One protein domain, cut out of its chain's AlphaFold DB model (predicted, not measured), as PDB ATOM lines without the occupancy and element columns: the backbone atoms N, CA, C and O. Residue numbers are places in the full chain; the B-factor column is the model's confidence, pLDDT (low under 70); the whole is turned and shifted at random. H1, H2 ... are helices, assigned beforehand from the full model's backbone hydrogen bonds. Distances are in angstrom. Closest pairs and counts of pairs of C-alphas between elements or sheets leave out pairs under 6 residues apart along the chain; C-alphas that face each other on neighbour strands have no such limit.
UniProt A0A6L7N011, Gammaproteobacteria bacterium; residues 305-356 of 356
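Overview. This is residues 305 to 356 of the 356 residues of a protein of Gammaproteobacteria bacterium (UniProt A0A6L7N011). Two helices, H1 then H2, meet where the first ends and the second begins and open from there as a V, and a long tail, residues 340 to 356, folds back into the opening and then swings out toward the side where H1 begins. The printed part has 52 residues with two named helices and no named strand; the class is all helix. The whole is compact, with a radius of gyration of the C-alphas of 10.9 A and spans of 26 by 20 by 20 A.

Along the chain. H1, residues 306 to 322, runs 24.2 A from C-alpha 306 at (157.038, 155.664, 133.394). H2, residues 328 to 339, runs 16.0 A and ends at C-alpha 339 (141.652, 158.442, 138.772).

Arrangement. H1 and H2 touch through residues 317 to 321 and 328 to 331 alone; the closest C-alphas, of Val 321 and Pro 328, are 6.2 A apart. They run opposite ways at a steep tilt of 48 degrees. In both helices every O i to N i+4 pair is within hydrogen-bond range.

Size, cuts and confidence. The C-alphas of Ile 305 and Gly 324, the two farthest apart, are 29.4 A apart. The printed part has no cut, and the link from H1 to H2 is tight. Residues 348 to 356 have pLDDT under 70.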
ATOM      1  N   ILE A 305     159.161 152.629 131.159       93.44
ATOM      2  CA  ILE A 305     157.745 152.405 131.499       93.44
ATOM      3  C   ILE A 305     157.094 153.745 131.840       93.44
ATOM      4  O   ILE A 305     156.115 154.129 131.192       93.44
ATOM      5  N   LEU A 306     157.644 154.459 132.829       91.75
ATOM      6  CA  LEU A 306     157.038 155.664 133.394       91.75
ATOM      7  C   LEU A 306     156.769 156.723 132.320       91.75
ATOM      8  O   LEU A 306     155.622 157.139 132.138       91.75
ATOM      9  N   ASN A 307     157.806 157.134 131.585       91.00
ATOM     10  CA  ASN A 307     157.691 158.248 130.647       91.00
ATOM     11  C   ASN A 307     156.868 157.850 129.413       91.00
ATOM     12  O   ASN A 307     156.100 158.667 128.910       91.00
ATOM     13  N   ARG A 308     156.919 156.586 128.964       91.19
ATOM     14  CA  ARG A 308     156.078 156.098 127.850       91.19
ATOM     15  C   ARG A 308     154.593 156.112 128.182       91.19
ATOM     16  O   ARG A 308     153.800 156.603 127.375       91.19
ATOM     17  N   VAL A 309     154.216 155.578 129.344       92.19
ATOM     18  CA  VAL A 309     152.814 155.553 129.785       92.19
ATOM     19  C   VAL A 309     152.319 156.977 130.035       92.19
ATOM     20  O   VAL A 309     151.248 157.346 129.550       92.19
ATOM     21  N   PHE A 310     153.119 157.800 130.716       90.62
ATOM     22  CA  PHE A 310     152.763 159.188 130.997       90.62
ATOM     23  C   PHE A 310     152.604 160.021 129.720       90.62
ATOM     24  O   PHE A 310     151.603 160.718 129.567       90.62
ATOM     25  N   ALA A 311     153.529 159.902 128.764       89.94
ATOM     26  CA  ALA A 311     153.448 160.618 127.495       89.94
ATOM     27  C   ALA A 311     152.227 160.195 126.664       89.94
ATOM     28  O   ALA A 311     151.625 161.035 126.002       89.94
ATOM     29  N   ALA A 312     151.836 158.916 126.691       93.25
ATOM     30  CA  ALA A 312     150.617 158.464 126.021       93.25
ATOM     31  C   ALA A 312     149.363 159.105 126.626       93.25
ATOM     32  O   ALA A 312     148.547 159.651 125.889       93.25
ATOM     33  N   ALA A 313     149.258 159.113 127.956       93.94
ATOM     34  CA  ALA A 313     148.150 159.764 128.645       93.94
ATOM     35  C   ALA A 313     148.128 161.283 128.400       93.94
ATOM     36  O   ALA A 313     147.067 161.852 128.169       93.94
ATOM     37  N   ALA A 314     149.294 161.936 128.385       92.56
ATOM     38  CA  ALA A 314     149.397 163.369 128.127       92.56
ATOM     39  C   ALA A 314     149.035 163.743 126.681       92.56
ATOM     40  O   ALA A 314     148.444 164.798 126.458       92.56
ATOM     41  N   ARG A 315     149.366 162.890 125.701       95.12
ATOM     42  CA  ARG A 315     148.929 163.073 124.309       95.12
ATOM     43  C   ARG A 315     147.416 162.965 124.179       95.12
ATOM     44  O   ARG A 315     146.824 163.821 123.540       95.12
ATOM     45  N   GLU A 316     146.807 161.967 124.813       97.12
ATOM     46  CA  GLU A 316     145.349 161.807 124.795       97.12
ATOM     47  C   GLU A 316     144.647 162.989 125.468       97.12
ATOM     48  O   GLU A 316     143.728 163.572 124.905       97.12
ATOM     49  N   ALA A 317     145.139 163.411 126.638       96.12
ATOM     50  CA  ALA A 317     144.626 164.590 127.328       96.12
ATOM     51  C   ALA A 317     144.654 165.828 126.421       96.12
ATOM     52  O   ALA A 317     143.694 166.593 126.392       96.12
ATOM     53  N   ARG A 318     145.739 166.012 125.654       96.44
ATOM     54  CA  ARG A 318     145.866 167.106 124.686       96.44
ATOM     55  C   ARG A 318     144.892 166.971 123.523       96.44
ATOM     56  O   ARG A 318     144.245 167.956 123.200       96.44
ATOM     57  N   GLN A 319     144.738 165.775 122.962       98.00
ATOM     58  CA  GLN A 319     143.799 165.533 121.867       98.00
ATOM     59  C   GLN A 319     142.359 165.892 122.261       98.00
ATOM     60  O   GLN A 319     141.669 166.549 121.494       98.00
ATOM     61  N   ILE A 320     141.930 165.553 123.484       98.19
ATOM     62  CA  ILE A 320     140.596 165.906 124.006       98.19
ATOM     63  C   ILE A 320     140.367 167.427 124.000       98.19
ATOM     64  O   ILE A 320     139.269 167.891 123.683       98.19
ATOM     65  N   VAL A 321     141.395 168.202 124.355       97.75
ATOM     66  CA  VAL A 321     141.340 169.670 124.344       97.75
ATOM     67  C   VAL A 321     141.367 170.206 122.913       97.75
ATOM     68  O   VAL A 321     140.562 171.073 122.578       97.75
ATOM     69  N   ASP A 322     142.255 169.680 122.069       97.75
ATOM     70  CA  ASP A 322     142.415 170.107 120.674       97.75
ATOM     71  C   ASP A 322     141.140 169.838 119.846       97.75
ATOM     72  O   ASP A 322     140.771 170.650 118.997       97.75
ATOM     73  N   ASP A 323     140.418 168.755 120.150       98.19
ATOM     74  CA  ASP A 323     139.123 168.411 119.547       98.19
ATOM     75  C   ASP A 323     137.955 169.263 120.091       98.19
ATOM     76  O   ASP A 323     136.819 169.141 119.626       98.19
ATOM     77  N   GLY A 324     138.206 170.121 121.086       97.81
ATOM     78  CA  GLY A 324     137.199 170.984 121.708       97.81
ATOM     79  C   GLY A 324     136.190 170.242 122.589       97.81
ATOM     80  O   GLY A 324     135.121 170.782 122.875       97.81
ATOM     81  N   LEU A 325     136.500 169.013 123.018       97.94
ATOM     82  CA  LEU A 325     135.590 168.178 123.812       97.94
ATOM     83  C   LEU A 325     135.519 168.619 125.279       97.94
ATOM     84  O   LEU A 325     134.484 168.449 125.925       97.94
ATOM     85  N   ALA A 326     136.614 169.164 125.813       97.75
ATOM     86  CA  ALA A 326     136.696 169.680 127.175       97.75
ATOM     87  C   ALA A 326     137.776 170.765 127.296       97.75
ATOM     88  O   ALA A 326     138.696 170.848 126.483       97.75
ATOM     89  N   THR A 327     137.684 171.582 128.345       97.44
ATOM     90  CA  THR A 327     138.745 172.529 128.708       97.44
ATOM     91  C   THR A 327     139.926 171.801 129.369       97.44
ATOM     92  O   THR A 327     139.728 170.733 129.964       97.44
ATOM     93  N   PRO A 328     141.150 172.366 129.332       96.06
ATOM     94  CA  PRO A 328     142.297 171.829 130.072       96.06
ATOM     95  C   PRO A 328     141.992 171.564 131.555       96.06
ATOM     96  O   PRO A 328     142.377 170.532 132.107       96.06
ATOM     97  N   GLU A 329     141.254 172.474 132.192       95.81
ATOM     98  CA  GLU A 329     140.888 172.397 133.601       95.81
ATOM     99  C   GLU A 329     139.934 171.237 133.894       95.81
ATOM    100  O   GLU A 329     140.072 170.578 134.926       95.81
ATOM    101  N   ASP A 330     138.970 170.971 133.010       96.81
ATOM    102  CA  ASP A 330     138.028 169.867 133.197       96.81
ATOM    103  C   ASP A 330     138.681 168.506 132.940       96.81
ATOM    104  O   ASP A 330     138.391 167.553 133.672       96.81
ATOM    105  N   VAL A 331     139.629 168.417 131.998       96.38
ATOM    106  CA  VAL A 331     140.462 167.214 131.821       96.38
ATOM    107  C   VAL A 331     141.274 166.934 133.087       96.38
ATOM    108  O   VAL A 331     141.244 165.817 133.613       96.38
ATOM    109  N   ASP A 332     141.950 167.947 133.633       94.62
ATOM    110  CA  ASP A 332     142.725 167.803 134.867       94.62
ATOM    111  C   ASP A 332     141.841 167.415 136.056       94.62
ATOM    112  O   ASP A 332     142.165 166.486 136.801       94.62
ATOM    113  N   LYS A 333     140.690 168.075 136.213       94.56
ATOM    114  CA  LYS A 333     139.720 167.785 137.274       94.56
ATOM    115  C   LYS A 333     139.244 166.339 137.209       94.56
ATOM    116  O   LYS A 333     139.229 165.667 138.243       94.56
ATOM    117  N   ALA A 334     138.896 165.843 136.022       95.25
ATOM    118  CA  ALA A 334     138.452 164.465 135.834       95.25
ATOM    119  C   ALA A 334     139.546 163.455 136.219       95.25
ATOM    120  O   ALA A 334     139.277 162.476 136.914       95.25
ATOM    121  N   MET A 335     140.798 163.712 135.833       94.31
ATOM    122  CA  MET A 335     141.906 162.787 136.081       94.31
ATOM    123  C   MET A 335     142.368 162.792 137.541       94.31
ATOM    124  O   MET A 335     142.621 161.727 138.115       94.31
ATOM    125  N   ILE A 336     142.407 163.965 138.172       92.44
ATOM    126  CA  ILE A 336     142.764 164.107 139.587       92.44
ATOM    127  C   ILE A 336     141.674 163.502 140.477       92.44
ATOM    128  O   ILE A 336     141.987 162.708 141.356       92.44
ATOM    129  N   THR A 337     140.398 163.832 140.252       91.81
ATOM    130  CA  THR A 337     139.306 163.401 141.151       91.81
ATOM    131  C   THR A 337     138.771 162.004 140.843       91.81
ATOM    132  O   THR A 337     138.345 161.300 141.754       91.81
ATOM    133  N   GLY A 338     138.800 161.577 139.576       93.38
ATOM    134  CA  GLY A 338     138.276 160.281 139.145       93.38
ATOM    135  C   GLY A 338     139.312 159.157 139.177       93.38
ATOM    136  O   GLY A 338     138.984 158.024 139.531       93.38
ATOM    137  N   ARG A 339     140.573 159.447 138.818       91.81
ATOM    138  CA  ARG A 339     141.652 158.442 138.772       91.81
ATOM    139  C   ARG A 339     142.712 158.625 139.857       91.81
ATOM    140  O   ARG A 339     143.670 157.854 139.883       91.81
ATOM    141  N   ASN A 340     142.531 159.592 140.760       91.38
ATOM    142  CA  ASN A 340     143.476 159.927 141.827       91.38
ATOM    143  C   ASN A 340     144.890 160.206 141.301       91.38
ATOM    144  O   ASN A 340     145.884 159.828 141.924       91.38
ATOM    145  N   TRP A 341     144.996 160.845 140.133       89.44
ATOM    146  CA  TRP A 341     146.294 161.303 139.654       89.44
ATOM    147  C   TRP A 341     146.804 162.424 140.566       89.44
ATOM    148  O   TRP A 341     146.071 163.377 140.828       89.44
ATOM    149  N   PRO A 342     148.053 162.340 141.056       83.31
ATOM    150  CA  PRO A 342     148.566 163.296 142.035       83.31
ATOM    151  C   PRO A 342     148.852 164.677 141.430       83.31
ATOM    152  O   PRO A 342     149.081 165.629 142.172       83.31
ATOM    153  N   ALA A 343     148.886 164.787 140.101       84.00
ATOM    154  CA  ALA A 343     149.209 166.014 139.396       84.00
ATOM    155  C   ALA A 343     148.393 166.163 138.109       84.00
ATOM    156  O   ALA A 343     148.013 165.184 137.466       84.00
ATOM    157  N   ALA A 344     148.194 167.424 137.746       85.19
ATOM    158  CA  ALA A 344     147.556 167.873 136.523       85.19
ATOM    159  C   ALA A 344     148.397 167.584 135.262       85.19
ATOM    160  O   ALA A 344     149.637 167.559 135.293       85.19
ATOM    161  N   PHE A 345     147.718 167.424 134.126       87.56
ATOM    162  CA  PHE A 345     148.335 167.453 132.809       87.56
ATOM    163  C   PHE A 345     148.657 168.875 132.345       87.56
ATOM    164  O   PHE A 345     149.748 169.081 131.808       87.56
ATOM    165  N   PHE A 346     147.751 169.831 132.568       88.75
ATOM    166  CA  PHE A 346     147.854 171.199 132.044       88.75
ATOM    167  C   PHE A 346     148.134 172.251 133.119       88.75
ATOM    168  O   PHE A 346     148.832 173.230 132.857       88.75
ATOM    169  N   GLY A 347     147.625 172.047 134.335       76.94
ATOM    170  CA  GLY A 347     147.903 172.899 135.487       76.94
ATOM    171  C   GLY A 347     149.389 172.962 135.862       76.94
ATOM    172  O   GLY A 347     150.200 172.126 135.459       76.94
ATOM    173  N   SER A 348     149.753 173.964 136.673       56.69
ATOM    174  CA  SER A 348     151.122 174.152 137.173       56.69
ATOM    175  C   SER A 348     151.636 172.882 137.856       56.69
ATOM    176  O   SER A 348     151.294 172.571 139.000       56.69
ATOM    177  N   ARG A 349     152.484 172.136 137.144       55.41
ATOM    178  CA  ARG A 349     153.229 171.009 137.695       55.41
ATOM    179  C   ARG A 349     154.362 171.584 138.528       55.41
ATOM    180  O   ARG A 349     155.448 171.844 138.015       55.41
ATOM    181  N   GLY A 350     154.115 171.819 139.813       39.19
ATOM    182  CA  GLY A 350     155.162 172.216 140.750       39.19
ATOM    183  C   GLY A 350     156.299 171.187 140.768       39.19
ATOM    184  O   GLY A 350     156.220 170.203 141.495       39.19
ATOM    185  N   GLY A 351     157.349 171.412 139.972       41.44
ATOM    186  CA  GLY A 351     158.578 170.609 139.959       41.44
ATOM    187  C   GLY A 351     158.855 169.763 138.708       41.44
ATOM    188  O   GLY A 351     159.948 169.209 138.619       41.44
ATOM    189  N   ILE A 352     157.949 169.685 137.728       42.97
ATOM    190  CA  ILE A 352     158.235 169.055 136.424       42.97
ATOM    191  C   ILE A 352     158.406 170.198 135.424       42.97
ATOM    192  O   ILE A 352     157.428 170.807 134.998       42.97
ATOM    193  N   GLY A 353     159.658 170.574 135.150       36.78
ATOM    194  CA  GLY A 353     159.982 171.703 134.276       36.78
ATOM    195  C   GLY A 353     159.388 171.562 132.869       36.78
ATOM    196  O   GLY A 353     159.049 170.466 132.435       36.78
ATOM    197  N   LYS A 354     159.331 172.677 132.127       33.00
ATOM    198  CA  LYS A 354     158.892 172.777 130.715       33.00
ATOM    199  C   LYS A 354     159.730 171.950 129.711       33.00
ATOM    200  O   LYS A 354     159.618 172.166 128.513       33.00
ATOM    201  N   GLN A 355     160.620 171.085 130.190       32.41
ATOM    202  CA  GLN A 355     161.656 170.394 129.416       32.41
ATOM    203  C   GLN A 355     161.298 168.927 129.121       32.41
ATOM    204  O   GLN A 355     162.181 168.140 128.802       32.41
ATOM    205  N   TRP A 356     160.016 168.576 129.241       34.62
ATOM    206  CA  TRP A 356     159.469 167.257 128.929       34.62
ATOM    207  C   TRP A 356     158.374 167.361 127.879       34.62
ATOM    208  O   TRP A 356     157.423 168.149 128.112       34.62
TER     209      TRP A 356